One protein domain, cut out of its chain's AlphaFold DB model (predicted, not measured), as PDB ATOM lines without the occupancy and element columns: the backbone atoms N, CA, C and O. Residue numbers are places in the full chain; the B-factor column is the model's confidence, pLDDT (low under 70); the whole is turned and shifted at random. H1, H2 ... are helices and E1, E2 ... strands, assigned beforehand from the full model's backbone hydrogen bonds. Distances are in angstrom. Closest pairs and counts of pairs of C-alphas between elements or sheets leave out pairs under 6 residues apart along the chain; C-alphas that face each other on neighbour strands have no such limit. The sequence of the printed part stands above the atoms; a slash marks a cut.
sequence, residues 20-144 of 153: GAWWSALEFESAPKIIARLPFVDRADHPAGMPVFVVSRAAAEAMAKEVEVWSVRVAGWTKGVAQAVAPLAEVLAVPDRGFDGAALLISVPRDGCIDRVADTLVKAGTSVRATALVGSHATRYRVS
ATOM      1  N   GLY A  20     257.752 384.041 396.777       83.69
ATOM      2  CA  GLY A  20     257.291 383.967 395.392       83.69
ATOM      3  C   GLY A  20     258.376 384.388 394.397       83.69
ATOM      4  O   GLY A  20     259.499 384.728 394.768       83.69
ATOM      5  N   ALA A  21     258.017 384.406 393.117       91.06
ATOM      6  CA  ALA A  21     258.870 384.877 392.032       91.06
ATOM      7  C   ALA A  21     259.146 386.386 392.150       91.06
ATOM      8  O   ALA A  21     258.447 387.208 391.560       91.06
ATOM      9  N   TRP A  22     260.155 386.759 392.942       91.31
ATOM     10  CA  TRP A  22     260.506 388.155 393.231       91.31
ATOM     11  C   TRP A  22     260.745 388.976 391.955       91.31
ATOM     12  O   TRP A  22     260.443 390.168 391.914       91.31
ATOM     13  N   TRP A  23     261.231 388.326 390.894       93.56
ATOM     14  CA  TRP A  23     261.508 388.950 389.605       93.56
ATOM     15  C   TRP A  23     260.250 389.394 388.855       93.56
ATOM     16  O   TRP A  23     260.369 390.193 387.931       93.56
ATOM     17  N   SER A  24     259.046 388.969 389.259       92.19
ATOM     18  CA  SER A  24     257.815 389.510 388.671       92.19
ATOM     19  C   SER A  24     257.654 391.013 388.913       92.19
ATOM     20  O   SER A  24     257.030 391.700 388.113       92.19
ATOM     21  N   ALA A  25     258.289 391.565 389.954       92.25
ATOM     22  CA  ALA A  25     258.340 393.012 390.164       92.25
ATOM     23  C   ALA A  25     259.155 393.759 389.086       92.25
ATOM     24  O   ALA A  25     259.064 394.983 388.996       92.25
ATOM     25  N   LEU A  26     259.947 393.045 388.277       94.31
ATOM     26  CA  LEU A  26     260.795 393.610 387.226       94.31
ATOM     27  C   LEU A  26     260.124 393.609 385.845       94.31
ATOM     28  O   LEU A  26     260.731 394.069 384.881       94.31
ATOM     29  N   GLU A  27     258.914 393.060 385.706       94.75
ATOM     30  CA  GLU A  27     258.283 392.825 384.397       94.75
ATOM     31  C   GLU A  27     257.872 394.126 383.688       94.75
ATOM     32  O   GLU A  27     257.918 394.195 382.461       94.75
ATOM     33  N   PHE A  28     257.540 395.183 384.437       91.19
ATOM     34  CA  PHE A  28     257.179 396.479 383.855       91.19
ATOM     35  C   PHE A  28     258.371 397.164 383.178       91.19
ATOM     36  O   PHE A  28     259.514 397.042 383.614       91.19
ATOM     37  N   GLU A  29     258.103 397.939 382.129       86.56
ATOM     38  CA  GLU A  29     259.135 398.654 381.367       86.56
ATOM     39  C   GLU A  29     259.944 399.618 382.249       86.56
ATOM     40  O   GLU A  29     261.170 399.604 382.220       86.56
ATOM     41  N   SER A  30     259.266 400.379 383.113       87.38
ATOM     42  CA  SER A  30     259.893 401.339 384.032       87.38
ATOM     43  C   SER A  30     260.433 400.713 385.325       87.38
ATOM     44  O   SER A  30     260.900 401.439 386.210       87.38
ATOM     45  N   ALA A  31     260.304 399.395 385.500       91.19
ATOM     46  CA  ALA A  31     260.834 398.718 386.676       91.19
ATOM     47  C   ALA A  31     262.369 398.634 386.607       91.19
ATOM     48  O   ALA A  31     262.942 398.616 385.515       91.19
ATOM     49  N   PRO A  32     263.056 398.542 387.761       91.62
ATOM     50  CA  PRO A  32     264.454 398.134 387.784       91.62
ATOM     51  C   PRO A  32     264.661 396.829 387.000       91.62
ATOM     52  O   PRO A  32     263.776 395.975 386.965       91.62
ATOM     53  N   LYS A  33     265.840 396.662 386.404       94.31
ATOM     54  CA  LYS A  33     266.204 395.478 385.623       94.31
ATOM     55  C   LYS A  33     267.423 394.798 386.222       94.31
ATOM     56  O   LYS A  33     268.223 395.435 386.908       94.31
ATOM     57  N   ILE A  34     267.565 393.502 385.967       94.12
ATOM     58  CA  ILE A  34     268.820 392.786 386.214       94.12
ATOM     59  C   ILE A  34     269.869 393.374 385.273       94.12
ATOM     60  O   ILE A  34     269.648 393.390 384.069       94.12
ATOM     61  N   ILE A  35     270.983 393.863 385.811       92.75
ATOM     62  CA  ILE A  35     272.065 394.494 385.033       92.75
ATOM     63  C   ILE A  35     273.378 393.710 385.093       92.75
ATOM     64  O   ILE A  35     274.287 393.943 384.297       92.75
ATOM     65  N   ALA A  36     273.502 392.801 386.060       91.44
ATOM     66  CA  ALA A  36     274.671 391.956 386.226       91.44
ATOM     67  C   ALA A  36     274.333 390.680 387.000       91.44
ATOM     68  O   ALA A  36     273.331 390.597 387.715       91.44
ATOM     69  N   ARG A  37     275.220 389.693 386.876       90.88
ATOM     70  CA  ARG A  37     275.195 388.435 387.617       90.88
ATOM     71  C   ARG A  37     276.565 388.200 388.240       90.88
ATOM     72  O   ARG A  37     277.580 388.299 387.559       90.88
ATOM     73  N   LEU A  38     276.567 387.844 389.516       87.62
ATOM     74  CA  LEU A  38     277.738 387.430 390.272       87.62
ATOM     75  C   LEU A  38     277.735 385.903 390.480       87.62
ATOM     76  O   LEU A  38     276.655 385.315 390.585       87.62
ATOM     77  N   PRO A  39     278.919 385.275 390.598       83.25
ATOM     78  CA  PRO A  39     280.222 385.866 390.295       83.25
ATOM     79  C   PRO A  39     280.416 386.041 388.780       83.25
ATOM     80  O   PRO A  39     279.887 385.273 387.977       83.25
ATOM     81  N   PHE A  40     281.206 387.046 388.395       69.31
ATOM     82  CA  PHE A  40     281.592 387.259 386.995       69.31
ATOM     83  C   PHE A  40     282.626 386.240 386.506       69.31
ATOM     84  O   PHE A  40     282.730 386.013 385.306       69.31
ATOM     85  N   VAL A  41     283.389 385.641 387.426       69.50
ATOM     86  CA  VAL A  41     284.475 384.704 387.131       69.50
ATOM     87  C   VAL A  41     284.103 383.314 387.632       69.50
ATOM     88  O   VAL A  41     283.687 383.167 388.781       69.50
ATOM     89  N   ASP A  42     284.286 382.311 386.779       70.12
ATOM     90  CA  ASP A  42     284.137 380.893 387.106       70.12
ATOM     91  C   ASP A  42     285.524 380.227 387.111       70.12
ATOM     92  O   ASP A  42     286.278 380.360 386.140       70.12
ATOM     93  N   ARG A  43     285.889 379.569 388.219       70.44
ATOM     94  CA  ARG A  43     287.198 378.921 388.424       70.44
ATOM     95  C   ARG A  43     286.992 377.459 388.795       70.44
ATOM     96  O   ARG A  43     286.216 377.162 389.699       70.44
ATOM     97  N   ALA A  44     287.745 376.560 388.162       64.12
ATOM     98  CA  ALA A  44     287.653 375.122 388.423       64.12
ATOM     99  C   ALA A  44     287.923 374.760 389.901       64.12
ATOM    100  O   ALA A  44     287.203 373.943 390.468       64.12
ATOM    101  N   ASP A  45     288.889 375.433 390.537       61.16
ATOM    102  CA  ASP A  45     289.294 375.169 391.929       61.16
ATOM    103  C   ASP A  45     288.481 375.955 392.974       61.16
ATOM    104  O   ASP A  45     288.721 375.853 394.178       61.16
ATOM    105  N   HIS A  46     287.517 376.767 392.530       55.28
ATOM    106  CA  HIS A  46     286.614 377.505 393.408       55.28
ATOM    107  C   HIS A  46     285.218 377.560 392.777       55.28
ATOM    108  O   HIS A  46     284.914 378.526 392.069       55.28
ATOM    109  N   PRO A  47     284.373 376.531 393.002       55.66
ATOM    110  CA  PRO A  47     283.044 376.489 392.416       55.66
ATOM    111  C   PRO A  47     282.277 377.754 392.788       55.66
ATOM    112  O   PRO A  47     282.190 378.128 393.961       55.66
ATOM    113  N   ALA A  48     281.743 378.427 391.768       59.03
ATOM    114  CA  ALA A  48     280.955 379.631 391.944       59.03
ATOM    115  C   ALA A  48     279.829 379.376 392.958       59.03
ATOM    116  O   ALA A  48     279.043 378.437 392.811       59.03
ATOM    117  N   GLY A  49     279.751 380.223 393.989       65.62
ATOM    118  CA  GLY A  49     278.618 380.232 394.909       65.62
ATOM    119  C   GLY A  49     277.291 380.453 394.173       65.62
ATOM    120  O   GLY A  49     277.264 380.789 392.986       65.62
ATOM    121  N   MET A  50     276.177 380.275 394.891       73.44
ATOM    122  CA  MET A  50     274.836 380.535 394.357       73.44
ATOM    123  C   MET A  50     274.811 381.900 393.649       73.44
ATOM    124  O   MET A  50     275.248 382.881 394.261       73.44
ATOM    125  N   PRO A  51     274.329 381.991 392.393       83.56
ATOM    126  CA  PRO A  51     274.384 383.248 391.669       83.56
ATOM    127  C   PRO A  51     273.661 384.369 392.417       83.56
ATOM    128  O   PRO A  51     272.657 384.130 393.085       83.56
ATOM    129  N   VAL A  52     274.151 385.598 392.287       88.19
ATOM    130  CA  VAL A  52     273.473 386.800 392.798       88.19
ATOM    131  C   VAL A  52     273.238 387.736 391.626       88.19
ATOM    132  O   VAL A  52     274.164 388.033 390.874       88.19
ATOM    133  N   PHE A  53     272.009 388.202 391.459       92.00
ATOM    134  CA  PHE A  53     271.669 389.210 390.469       92.00
ATOM    135  C   PHE A  53     271.795 390.607 391.064       92.00
ATOM    136  O   PHE A  53     271.383 390.858 392.199       92.00
ATOM    137  N   VAL A  54     272.355 391.516 390.272       92.25
ATOM    138  CA  VAL A  54     272.382 392.947 390.569       92.25
ATOM    139  C   VAL A  54     271.225 393.595 389.826       92.25
ATOM    140  O   VAL A  54     271.126 393.456 388.606       92.25
ATOM    141  N   VAL A  55     270.360 394.301 390.547       92.38
ATOM    142  CA  VAL A  55     269.166 394.963 390.015       92.38
ATOM    143  C   VAL A  55     269.309 396.474 390.160       92.38
ATOM    144  O   VAL A  55     269.662 396.960 391.235       92.38
ATOM    145  N   SER A  56     269.028 397.226 389.096       90.50
ATOM    146  CA  SER A  56     269.100 398.692 389.109       90.50
ATOM    147  C   SER A  56     268.194 399.331 388.055       90.50
ATOM    148  O   SER A  56     267.748 398.665 387.123       90.50
ATOM    149  N   ARG A  57     267.947 400.641 388.166       87.56
ATOM    150  CA  ARG A  57     267.301 401.459 387.120       87.56
ATOM    151  C   ARG A  57     268.341 402.052 386.161       87.56
ATOM    152  O   ARG A  57     268.331 403.250 385.888       87.56
ATOM    153  N   ALA A  58     269.276 401.223 385.707       75.12
ATOM    154  CA  ALA A  58     270.274 401.652 384.736       75.12
ATOM    155  C   ALA A  58     269.612 401.989 383.391       75.12
ATOM    156  O   ALA A  58     268.566 401.438 383.046       75.12
ATOM    157  N   ALA A  59     270.244 402.876 382.623       73.75
ATOM    158  CA  ALA A  59     269.847 403.133 381.245       73.75
ATOM    159  C   ALA A  59     270.022 401.854 380.407       73.75
ATOM    160  O   ALA A  59     271.037 401.164 380.541       73.75
ATOM    161  N   ALA A  60     269.050 401.537 379.550       74.38
ATOM    162  CA  ALA A  60     269.033 400.295 378.774       74.38
ATOM    163  C   ALA A  60     270.270 400.151 377.867       74.38
ATOM    164  O   ALA A  60     270.753 399.046 377.622       74.38
ATOM    165  N   GLU A  61     270.829 401.269 377.401       72.81
ATOM    166  CA  GLU A  61     272.022 401.311 376.556       72.81
ATOM    167  C   GLU A  61     273.294 400.893 377.304       72.81
ATOM    168  O   GLU A  61     274.246 400.438 376.673       72.81
ATOM    169  N   ALA A  62     273.309 401.028 378.633       74.50
ATOM    170  CA  ALA A  62     274.448 400.687 379.483       74.50
ATOM    171  C   ALA A  62     274.449 399.214 379.932       74.50
ATOM    172  O   ALA A  62     275.397 398.766 380.576       74.50
ATOM    173  N   MET A  63     273.393 398.457 379.625       81.06
ATOM    174  CA  MET A  63     273.267 397.058 380.028       81.06
ATOM    175  C   MET A  63     274.050 396.133 379.091       81.06
ATOM    176  O   MET A  63     274.034 396.293 377.869       81.06
ATOM    177  N   ALA A  64     274.711 395.123 379.662       83.00
ATOM    178  CA  ALA A  64     275.362 394.070 378.885       83.00
ATOM    179  C   ALA A  64     274.327 393.316 378.035       83.00
ATOM    180  O   ALA A  64     273.205 393.107 378.479       83.00
ATOM    181  N   LYS A  65     274.691 392.880 376.825       84.06
ATOM    182  CA  LYS A  65     273.755 392.243 375.872       84.06
ATOM    183  C   LYS A  65     274.124 390.797 375.536       84.06
ATOM    184  O   LYS A  65     273.804 390.299 374.463       84.06
ATOM    185  N   GLU A  66     274.882 390.151 376.417       91.31
ATOM    186  CA  GLU A  66     275.405 388.805 376.169       91.31
ATOM    187  C   GLU A  66     274.482 387.701 376.675       91.31
ATOM    188  O   GLU A  66     274.438 386.623 376.093       91.31
ATOM    189  N   VAL A  67     273.755 387.956 377.757       94.75
ATOM    190  CA  VAL A  67     272.753 387.038 378.287       94.75
ATOM    191  C   VAL A  67     271.522 387.850 378.636       94.75
ATOM    192  O   VAL A  67     271.588 388.726 379.497       94.75
ATOM    193  N   GLU A  68     270.407 387.567 377.981       95.88
ATOM    194  CA  GLU A  68     269.117 388.154 378.323       95.88
ATOM    195  C   GLU A  68     268.455 387.343 379.431       95.88
ATOM    196  O   GLU A  68     268.567 386.118 379.472       95.88
ATOM    197  N   VAL A  69     267.748 388.020 380.330       96.56
ATOM    198  CA  VAL A  69     267.026 387.387 381.429       96.56
ATOM    199  C   VAL A  69     265.539 387.666 381.278       96.56
ATOM    200  O   VAL A  69     265.099 388.818 381.270       96.56
ATOM    201  N   TRP A  70     264.762 386.594 381.185       97.56
ATOM    202  CA  TRP A  70     263.337 386.623 380.883       97.56
ATOM    203  C   TRP A  70     262.517 386.074 382.050       97.56
ATOM    204  O   TRP A  70     262.817 385.001 382.572       97.56
ATOM    205  N   SER A  71     261.458 386.789 382.433       97.12
ATOM    206  CA  SER A  71     260.375 386.241 383.253       97.12
ATOM    207  C   SER A  71     259.389 385.536 382.334       97.12
ATOM    208  O   SER A  71     258.885 386.144 381.387       97.12
ATOM    209  N   VAL A  72     259.109 384.262 382.597       96.94
ATOM    210  CA  VAL A  72     258.161 383.470 381.808       96.94
ATOM    211  C   VAL A  72     257.172 382.783 382.732       96.94
ATOM    212  O   VAL A  72     257.556 382.097 383.677       96.94
ATOM    213  N   ARG A  73     255.877 382.942 382.461       95.44
ATOM    214  CA  ARG A  73     254.808 382.235 383.175       95.44
ATOM    215  C   ARG A  73     254.364 381.035 382.362       95.44
ATOM    216  O   ARG A  73     253.978 381.197 381.205       95.44
ATOM    217  N   VAL A  74     254.378 379.851 382.968       95.44
ATOM    218  CA  VAL A  74     253.985 378.601 382.306       95.44
ATOM    219  C   VAL A  74     252.971 377.804 383.117       95.44
ATOM    220  O   VAL A  74     252.810 378.021 384.317       95.44
ATOM    221  N   ALA A  75     252.317 376.848 382.461       94.75
ATOM    222  CA  ALA A  75     251.647 375.725 383.113       94.75
ATOM    223  C   ALA A  75     252.058 374.391 382.492       94.75
ATOM    224  O   ALA A  75     252.420 374.347 381.313       94.75
ATOM    225  N   GLY A  76     251.984 373.323 383.288       93.25
ATOM    226  CA  GLY A  76     252.503 371.999 382.935       93.25
ATOM    227  C   GLY A  76     254.000 371.856 383.217       93.25
ATOM    228  O   GLY A  76     254.680 371.076 382.551       93.25
ATOM    229  N   TRP A  77     254.550 372.633 384.157       94.31
ATOM    230  CA  TRP A  77     255.974 372.574 384.479       94.31
ATOM    231  C   TRP A  77     256.324 371.254 385.171       94.31
ATOM    232  O   TRP A  77     255.876 370.972 386.280       94.31
ATOM    233  N   THR A  78     257.159 370.443 384.521       92.94
ATOM    234  CA  THR A  78     257.590 369.135 385.031       92.94
ATOM    235  C   THR A  78     259.100 368.955 384.892       92.94
ATOM    236  O   THR A  78     259.778 369.689 384.170       92.94
ATOM    237  N   LYS A  79     259.647 367.917 385.539       92.88
ATOM    238  CA  LYS A  79     261.062 367.540 385.394       92.88
ATOM    239  C   LYS A  79     261.449 367.251 383.938       92.88
ATOM    240  O   LYS A  79     262.552 367.606 383.536       92.88
ATOM    241  N   GLY A  80     260.561 366.632 383.155       95.12
ATOM    242  CA  GLY A  80     260.822 366.332 381.742       95.12
ATOM    243  C   GLY A  80     260.959 367.601 380.900       95.12
ATOM    244  O   GLY A  80     261.884 367.717 380.101       95.12
ATOM    245  N   VAL A  81     260.111 368.600 381.158       95.38
ATOM    246  CA  VAL A  81     260.220 369.922 380.522       95.38
ATOM    247  C   VAL A  81     261.527 370.608 380.920       95.38
ATOM    248  O   VAL A  81     262.244 371.107 380.054       95.38
ATOM    249  N   ALA A  82     261.874 370.591 382.213       94.75
ATOM    250  CA  ALA A  82     263.123 371.175 382.700       94.75
ATOM    251  C   ALA A  82     264.352 370.562 382.004       94.75
ATOM    252  O   ALA A  82     265.278 371.274 381.627       94.75
ATOM    253  N   GLN A  83     264.342 369.247 381.772       95.75
ATOM    254  CA  GLN A  83     265.406 368.553 381.041       95.75
ATOM    255  C   GLN A  83     265.451 368.929 379.556       95.75
ATOM    256  O   GLN A  83     266.541 369.051 379.005       95.75
ATOM    257  N   ALA A  84     264.298 369.132 378.916       96.38
ATOM    258  CA  ALA A  84     264.228 369.511 377.506       96.38
ATOM    259  C   ALA A  84     264.798 370.915 377.239       96.38
ATOM    260  O   ALA A  84     265.410 371.139 376.197       96.38
ATOM    261  N   VAL A  85     264.617 371.855 378.175       95.88
ATOM    262  CA  VAL A  85     265.079 373.247 378.025       95.88
ATOM    263  C   VAL A  85     266.510 373.483 378.520       95.88
ATOM    264  O   VAL A  85     267.173 374.397 378.035       95.88
ATOM    265  N   ALA A  86     267.017 372.646 379.431       94.38
ATOM    266  CA  ALA A  86     268.347 372.792 380.030       94.38
ATOM    267  C   ALA A  86     269.516 372.976 379.031       94.38
ATOM    268  O   ALA A  86     270.437 373.725 379.353       94.38
ATOM    269  N   PRO A  87     269.521 372.365 377.826       95.06
ATOM    270  CA  PRO A  87     270.580 372.600 376.840       95.06
ATOM    271  C   PRO A  87     270.559 373.995 376.202       95.06
ATOM    272  O   PRO A  87     271.537 374.380 375.568       95.06
ATOM    273  N   LEU A  88     269.442 374.722 376.299       94.56
ATOM    274  CA  LEU A  88     269.229 375.999 375.612       94.56
ATOM    275  C   LEU A  88     269.425 377.207 376.529       94.56
ATOM    276  O   LEU A  88     269.827 378.269 376.060       94.56
ATOM    277  N   ALA A  89     269.089 377.067 377.812       94.81
ATOM    278  CA  ALA A  89     269.085 378.170 378.762       94.81
ATOM    279  C   ALA A  89     269.208 377.679 380.210       94.81
ATOM    280  O   ALA A  89     268.783 376.576 380.558       94.81
ATOM    281  N   GLU A  90     269.737 378.545 381.073       93.06
ATOM    282  CA  GLU A  90     269.668 378.349 382.522       93.06
ATOM    283  C   GLU A  90     268.282 378.779 383.017       93.06
ATOM    284  O   GLU A  90     267.800 379.854 382.657       93.06
ATOM    285  N   VAL A  91     267.633 377.936 383.826       93.62
ATOM    286  CA  VAL A  91     266.258 378.154 384.290       93.62
ATOM    287  C   VAL A  91     266.181 378.038 385.805       93.62
ATOM    288  O   VAL A  91     266.519 377.002 386.377       93.62
ATOM    289  N   LEU A  92     265.658 379.080 386.446       92.50
ATOM    290  CA  LEU A  92     265.186 379.034 387.829       92.50
ATOM    291  C   LEU A  92     263.663 378.971 387.809       92.50
ATOM    292  O   LEU A  92     263.025 379.767 387.126       92.50
ATOM    293  N   ALA A  93     263.075 378.040 388.554       92.44
ATOM    294  CA  ALA A  93     261.634 377.816 388.547       92.44
ATOM    295  C   ALA A  93     261.054 377.930 389.957       92.44
ATOM    296  O   ALA A  93     261.420 377.155 390.841       92.44
ATOM    297  N   VAL A  94     260.118 378.859 390.151       91.44
ATOM    298  CA  VAL A  94     259.268 378.945 391.346       91.44
ATOM    299  C   VAL A  94     257.905 378.351 390.994       91.44
ATOM    300  O   VAL A  94     257.207 378.928 390.157       91.44
ATOM    301  N   PRO A  95     257.500 377.223 391.606       87.88
ATOM    302  CA  PRO A  95     256.161 376.682 391.420       87.88
ATOM    303  C   PRO A  95     255.097 377.675 391.901       87.88
ATOM    304  O   PRO A  95     255.167 378.182 393.025       87.88
ATOM    305  N   ASP A  96     254.095 377.928 391.068       82.44
ATOM    306  CA  ASP A  96     252.885 378.629 391.480       82.44
ATOM    307  C   ASP A  96     251.991 377.650 392.262       82.44
ATOM    308  O   ASP A  96     251.984 376.443 392.021       82.44
ATOM    309  N   ARG A  97     251.205 378.152 393.222       69.94
ATOM    310  CA  ARG A  97     250.414 377.312 394.147       69.94
ATOM    311  C   ARG A  97     249.224 376.567 393.495       69.94
ATOM    312  O   ARG A  97     248.378 376.057 394.222       69.94
ATOM    313  N   GLY A  98     249.126 376.486 392.164       63.59
ATOM    314  CA  GLY A  98     248.045 375.774 391.468       63.59
ATOM    315  C   GLY A  98     248.397 375.281 390.056       63.59
ATOM    316  O   GLY A  98     249.151 375.931 389.338       63.59
ATOM    317  N   PHE A  99     247.793 374.146 389.664       62.84
ATOM    318  CA  PHE A  99     247.743 373.575 388.301       62.84
ATOM    319  C   PHE A  99     249.087 373.486 387.551       62.84
ATOM    320  O   PHE A  99     249.193 373.975 386.426       62.84
ATOM    321  N   ASP A 100     250.113 372.898 388.178       77.38
ATOM    322  CA  ASP A 100     251.471 372.746 387.616       77.38
ATOM    323  C   ASP A 100     252.038 374.048 387.018       77.38
ATOM    324  O   ASP A 100     252.809 374.042 386.052       77.38
ATOM    325  N   GLY A 101     251.597 375.189 387.557       89.44
ATOM    326  CA  GLY A 101     252.055 376.508 387.166       89.44
ATOM    327  C   GLY A 101     253.461 376.765 387.684       89.44
ATOM    328  O   GLY A 101     253.823 376.319 388.774       89.44
ATOM    329  N   ALA A 102     254.252 377.512 386.926       93.62
ATOM    330  CA  ALA A 102     255.534 378.004 387.404       93.62
ATOM    331  C   ALA A 102     255.838 379.390 386.843       93.62
ATOM    332  O   ALA A 102     255.569 379.691 385.674       93.62
ATOM    333  N   ALA A 103     256.463 380.212 387.679       94.25
ATOM    334  CA  ALA A 103     257.244 381.343 387.222       94.25
ATOM    335  C   ALA A 103     258.660 380.859 386.931       94.25
ATOM    336  O   ALA A 103     259.311 380.267 387.796       94.25
ATOM    337  N   LEU A 104     259.143 381.136 385.730       95.44
ATOM    338  CA  LEU A 104     260.495 380.832 385.301       95.44
ATOM    339  C   LEU A 104     261.283 382.137 385.188       95.44
ATOM    340  O   LEU A 104     260.775 383.122 384.652       95.44
ATOM    341  N   LEU A 105     262.520 382.125 385.672       96.25
ATOM    342  CA  LEU A 105     263.540 383.107 385.337       96.25
ATOM    343  C   LEU A 105     264.542 382.409 384.421       96.25
ATOM    344  O   LEU A 105     265.215 381.467 384.846       96.25
ATOM    345  N   ILE A 106     264.584 382.828 383.161       96.44
ATOM    346  CA  ILE A 106     265.327 382.153 382.098       96.44
ATOM    347  C   ILE A 106     266.461 383.057 381.626       96.44
ATOM    348  O   ILE A 106     266.204 384.144 381.114       96.44
ATOM    349  N   SER A 107     267.701 382.594 381.760       95.88
ATOM    350  CA  SER A 107     268.885 383.254 381.203       95.88
ATOM    351  C   SER A 107     269.211 382.658 379.832       95.88
ATOM    352  O   SER A 107     269.655 381.510 379.744       95.88
ATOM    353  N   VAL A 108     268.997 383.441 378.775       96.25
ATOM    354  CA  VAL A 108     269.198 383.060 377.371       96.25
ATOM    355  C   VAL A 108     270.511 383.668 376.859       96.25
ATOM    356  O   VAL A 108     270.628 384.895 376.824       96.25
ATOM    357  N   PRO A 109     271.511 382.851 376.482       93.56
ATOM    358  CA  PRO A 109     272.757 383.337 375.887       93.56
ATOM    359  C   PRO A 109     272.537 384.054 374.547       93.56
ATOM    360  O   PRO A 109     271.535 383.824 373.877       93.56
ATOM    361  N   ARG A 110     273.493 384.891 374.127       86.62
ATOM    362  CA  ARG A 110     273.420 385.732 372.915       86.62
ATOM    363  C   ARG A 110     273.185 384.967 371.610       86.62
ATOM    364  O   ARG A 110     272.630 385.525 370.670       86.62
ATOM    365  N   ASP A 111     273.670 383.735 371.520       87.69
ATOM    366  CA  ASP A 111     273.461 382.830 370.384       87.69
ATOM    367  C   ASP A 111     272.133 382.053 370.475       87.69
ATOM    368  O   ASP A 111     271.728 381.376 369.525       87.69
ATOM    369  N   GLY A 112     271.437 382.171 371.605       89.81
ATOM    370  CA  GLY A 112     270.079 381.703 371.827       89.81
ATOM    371  C   GLY A 112     269.017 382.738 371.448       89.81
ATOM    372  O   GLY A 112     269.291 383.876 371.083       89.81
ATOM    373  N   CYS A 113     267.759 382.316 371.532       92.69
ATOM    374  CA  CYS A 113     266.597 383.168 371.304       92.69
ATOM    375  C   CYS A 113     265.455 382.694 372.202       92.69
ATOM    376  O   CYS A 113     265.207 381.484 372.298       92.69
ATOM    377  N   ILE A 114     264.757 383.632 372.847       95.81
ATOM    378  CA  ILE A 114     263.636 383.315 373.737       95.81
ATOM    379  C   ILE A 114     262.516 382.562 373.009       95.81
ATOM    380  O   ILE A 114     261.932 381.652 373.591       95.81
ATOM    381  N   ASP A 115     262.289 382.832 371.722       96.50
ATOM    382  CA  ASP A 115     261.268 382.137 370.930       96.50
ATOM    383  C   ASP A 115     261.595 380.649 370.776       96.50
ATOM    384  O   ASP A 115     260.732 379.792 370.939       96.50
ATOM    385  N   ARG A 116     262.875 380.304 370.576       96.62
ATOM    386  CA  ARG A 116     263.316 378.899 370.517       96.62
ATOM    387  C   ARG A 116     263.128 378.189 371.859       96.62
ATOM    388  O   ARG A 116     262.815 376.994 371.898       96.62
ATOM    389  N   VAL A 117     263.346 378.905 372.962       97.12
ATOM    390  CA  VAL A 117     263.090 378.390 374.311       97.12
ATOM    391  C   VAL A 117     261.590 378.167 374.510       97.12
ATOM    392  O   VAL A 117     261.199 377.074 374.914       97.12
ATOM    393  N   ALA A 118     260.752 379.145 374.160       97.12
ATOM    394  CA  ALA A 118     259.294 379.049 374.231       97.12
ATOM    395  C   ALA A 118     258.746 377.895 373.377       97.12
ATOM    396  O   ALA A 118     257.947 377.096 373.862       97.12
ATOM    397  N   ASP A 119     259.245 377.723 372.155       97.75
ATOM    398  CA  ASP A 119     258.895 376.598 371.286       97.75
ATOM    399  C   ASP A 119     259.244 375.250 371.920       97.75
ATOM    400  O   ASP A 119     258.480 374.289 371.822       97.75
ATOM    401  N   THR A 120     260.411 375.157 372.562       97.81
ATOM    402  CA  THR A 120     260.859 373.930 373.237       97.81
ATOM    403  C   THR A 120     259.986 373.628 374.449       97.81
ATOM    404  O   THR A 120     259.580 372.482 374.641       97.81
ATOM    405  N   LEU A 121     259.633 374.658 375.224       97.00
ATOM    406  CA  LEU A 121     258.685 374.564 376.330       97.00
ATOM    407  C   LEU A 121     257.331 374.029 375.840       97.00
ATOM    408  O   LEU A 121     256.797 373.083 376.430       97.00
ATOM    409  N   VAL A 122     256.789 374.581 374.751       97.44
ATOM    410  CA  VAL A 122     255.496 374.161 374.190       97.44
ATOM    411  C   VAL A 122     255.551 372.727 373.665       97.44
ATOM    412  O   VAL A 122     254.699 371.910 374.011       97.44
ATOM    413  N   LYS A 123     256.590 372.371 372.899       97.62
ATOM    414  CA  LYS A 123     256.790 371.004 372.379       97.62
ATOM    415  C   LYS A 123     256.944 369.962 373.487       97.62
ATOM    416  O   LYS A 123     256.542 368.818 373.300       97.62
ATOM    417  N   ALA A 124     257.499 370.351 374.634       96.00
ATOM    418  CA  ALA A 124     257.632 369.493 375.807       96.00
ATOM    419  C   ALA A 124     256.333 369.362 376.631       96.00
ATOM    420  O   ALA A 124     256.331 368.658 377.640       96.00
ATOM    421  N   GLY A 125     255.235 370.006 376.217       93.81
ATOM    422  CA  GLY A 125     253.919 369.861 376.840       93.81
ATOM    423  C   GLY A 125     253.535 370.979 377.811       93.81
ATOM    424  O   GLY A 125     252.576 370.811 378.562       93.81
ATOM    425  N   THR A 126     254.246 372.113 377.817       94.62
ATOM    426  CA  THR A 126     253.813 373.292 378.588       94.62
ATOM    427  C   THR A 126     252.966 374.251 377.763       94.62
ATOM    428  O   THR A 126     253.005 374.260 376.535       94.62
ATOM    429  N   SER A 127     252.229 375.119 378.452       95.19
ATOM    430  CA  SER A 127     251.674 376.337 377.853       95.19
ATOM    431  C   SER A 127     252.429 377.553 378.380       95.19
ATOM    432  O   SER A 127     252.617 377.679 379.590       95.19
ATOM    433  N   VAL A 128     252.842 378.451 377.483       95.88
ATOM    434  CA  VAL A 128     253.448 379.744 377.835       95.88
ATOM    435  C   VAL A 128     252.338 380.790 377.921       95.88
ATOM    436  O   VAL A 128     251.599 380.996 376.963       95.88
ATOM    437  N   ARG A 129     252.190 381.419 379.088       94.06
ATOM    438  CA  ARG A 129     251.105 382.365 379.403       94.06
ATOM    439  C   ARG A 129     251.538 383.823 379.306       94.06
ATOM    440  O   ARG A 129     250.724 384.673 378.972       94.06
ATOM    441  N   ALA A 130     252.794 384.106 379.639       94.31
ATOM    442  CA  ALA A 130     253.380 385.438 379.559       94.31
ATOM    443  C   ALA A 130     254.902 385.343 379.444       94.31
ATOM    444  O   ALA A 130     255.507 384.413 379.986       94.31
ATOM    445  N   THR A 131     255.500 386.327 378.780       96.81
ATOM    446  CA  THR A 131     256.945 386.510 378.627       96.81
ATOM    447  C   THR A 131     257.275 387.992 378.808       96.81
ATOM    448  O   THR A 131     256.590 388.856 378.262       96.81
ATOM    449  N   ALA A 132     258.309 388.305 379.587       96.75
ATOM    450  CA  ALA A 132     258.756 389.678 379.810       96.75
ATOM    451  C   ALA A 132     260.277 389.742 379.987       96.75
ATOM    452  O   ALA A 132     260.852 388.964 380.751       96.75
ATOM    453  N   LEU A 133     260.928 390.693 379.314       95.56
ATOM    454  CA  LEU A 133     262.353 390.957 379.500       95.56
ATOM    455  C   LEU A 133     262.568 391.690 380.833       95.56
ATOM    456  O   LEU A 133     262.109 392.822 381.035       95.56
ATOM    457  N   VAL A 134     263.282 391.041 381.752       95.50
ATOM    458  CA  VAL A 134     263.541 391.556 383.110       95.50
ATOM    459  C   VAL A 134     264.990 391.984 383.325       95.50
ATOM    460  O   VAL A 134     265.332 392.501 384.388       95.50
ATOM    461  N   GLY A 135     265.837 391.835 382.307       94.81
ATOM    462  CA  GLY A 135     267.164 392.423 382.273       94.81
ATOM    463  C   GLY A 135     268.145 391.614 381.448       94.81
ATOM    464  O   GLY A 135     267.758 390.813 380.601       94.81
ATOM    465  N   SER A 136     269.425 391.830 381.704       94.88
ATOM    466  CA  SER A 136     270.514 391.155 381.016       94.88
ATOM    467  C   SER A 136     271.811 391.246 381.822       94.88
ATOM    468  O   SER A 136     271.939 392.034 382.760       94.88
ATOM    469  N   HIS A 137     272.785 390.406 381.493       93.12
ATOM    470  CA  HIS A 137     274.108 390.439 382.109       93.12
ATOM    471  C   HIS A 137     275.194 389.950 381.141       93.12
ATOM    472  O   HIS A 137     274.908 389.409 380.073       93.12
ATOM    473  N   ALA A 138     276.458 390.157 381.512       90.69
ATOM    474  CA  ALA A 138     277.601 389.618 380.782       90.69
ATOM    475  C   ALA A 138     277.721 388.097 380.978       90.69
ATOM    476  O   ALA A 138     277.298 387.553 382.007       90.69
ATOM    477  N   THR A 139     278.318 387.405 380.013       86.81
ATOM    478  CA  THR A 139     278.705 385.999 380.153       86.81
ATOM    479  C   THR A 139     279.765 385.879 381.240       86.81
ATOM    480  O   THR A 139     280.607 386.759 381.416       86.81
ATOM    481  N   ARG A 140     279.741 384.774 381.989       81.81
ATOM    482  CA  ARG A 140     280.786 384.499 382.979       81.81
ATOM    483  C   ARG A 140     282.122 384.276 382.275       81.81
ATOM    484  O   ARG A 140     282.212 383.449 381.369       81.81
ATOM    485  N   TYR A 141     283.154 384.968 382.736       75.31
ATOM    486  CA  TYR A 141     284.524 384.726 382.314       75.31
ATOM    487  C   TYR A 141     285.018 383.417 382.939       75.31
ATOM    488  O   TYR A 141     285.103 383.303 384.164       75.31
ATOM    489  N   ARG A 142     285.322 382.414 382.112       69.56
ATOM    490  CA  ARG A 142     285.938 381.162 382.572       69.56
ATOM    491  C   ARG A 142     287.453 381.319 382.580       69.56
ATOM    492  O   ARG A 142     288.029 381.647 381.549       69.56
ATOM    493  N   VAL A 143     288.079 381.055 383.723       65.50
ATOM    494  CA  VAL A 143     289.542 380.984 383.843       65.50
ATOM    495  C   VAL A 143     289.955 379.522 383.709       65.50
ATOM    496  O   VAL A 143     289.538 378.693 384.520       65.50
ATOM    497  N   SER A 144     290.763 379.202 382.697       57.41
ATOM    498  CA  SER A 144     291.408 377.890 382.585       57.41
ATOM    499  C   SER A 144     292.509 377.754 383.639       57.41
ATOM    500  O   SER A 144     293.145 378.741 384.005       57.41
TER     501      SER A 144
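AT A GLANCE: This is residues 20 to 144 of the 153 residues of an uncharacterized protein of Alphaproteobacteria bacterium (UniProt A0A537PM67). A strongly twisted four-stranded antiparallel sheet, E5 E6 E4 E7, has H3 over one face and the short H1 over the opposite face, while H2 touches H3 and only grazes the sheet. Next to the last part of E7 lies a second small sheet, the pair E1 and E3, and beyond it the short parallel pair E2 and E8 is farthest from the mean of the C-alphas. The printed part has 125 residues, with three named helices and eight named strands in the order H1 E1 E2 E3 E4 H2 E5 E6 H3 E7 E8, of mixed class. It is compact, with a radius of gyration of the C-alphas of 14.7 A and spans of 39 by 37 by 26 A.

IN THESE COORDINATES: H1, residues 22 to 26, begins at C-alpha 22 (260.506, 388.155, 393.231). Then come E1, residues 33 to 38, E2, residues 41 to 43, and E3, residues 52 to 56. E4, residues 67 to 75, is 24.4 A long, and H2 is residues 79 to 85. E5, residues 90 to 95, and E6, residues 101 to 109 and 24.5 A long, form a hairpin. H3, residues 114 to 123, is 14.2 A long. E7, residues 127 to 137, is 26.8 A long and bends by 67 degrees at residue 130. E8, residues 141 to 143, ends at C-alpha 143 (289.542, 380.984, 383.843).

HOW THE PARTS SIT: In the large sheet E5 and E7 are the edge strands. N 92 and O 105 of E5 and E6 are 2.9 A apart, N 70 and O 106 of E4 and E6 2.8 A, and N 69 and O 135 of E4 and E7 2.8 A, each within hydrogen-bond range. E4, H2, E5 and E6, H3, E7 are split strand-helix-strand units, each with another strand between its two strands, and both crossovers are right-handed. H3 is over E4 at a height over the sheet of 7.8 A and runs along the strands, only just, at 27 degrees to E4 on the local plane. H1, on the opposite face at a height of 8.0 A, is only just over E4, with 3 of its 5 C-alphas. H2 and H3 touch at a steep tilt of 39 degrees, opposite ways, closest at the C-alphas of Val 85 and Thr 120, 6.4 A. The closest C-alphas of E1 and E7, Ile 34 and Gly 135, are 4.3 A apart. E1 and E3 are antiparallel, with N 35 and O 54 2.8 A apart; E2 and E8 are parallel, with N 42 and O 141 2.9 A apart. In H2 and H3 every O i to N i+4 pair is within hydrogen-bond range; in H1 0 of 1 is, beside 2 of 2 O i to N i+3 pairs.

THE WHOLE: The two C-alphas farthest apart, of Gly 98 and Ser 144, are 44.3 A apart. The printed part has no cut and no long link. Mean pLDDT of the printed part is 88.0; residues 40 to 41, 44 to 49, 97 to 99 and 142 to 144 are under 70.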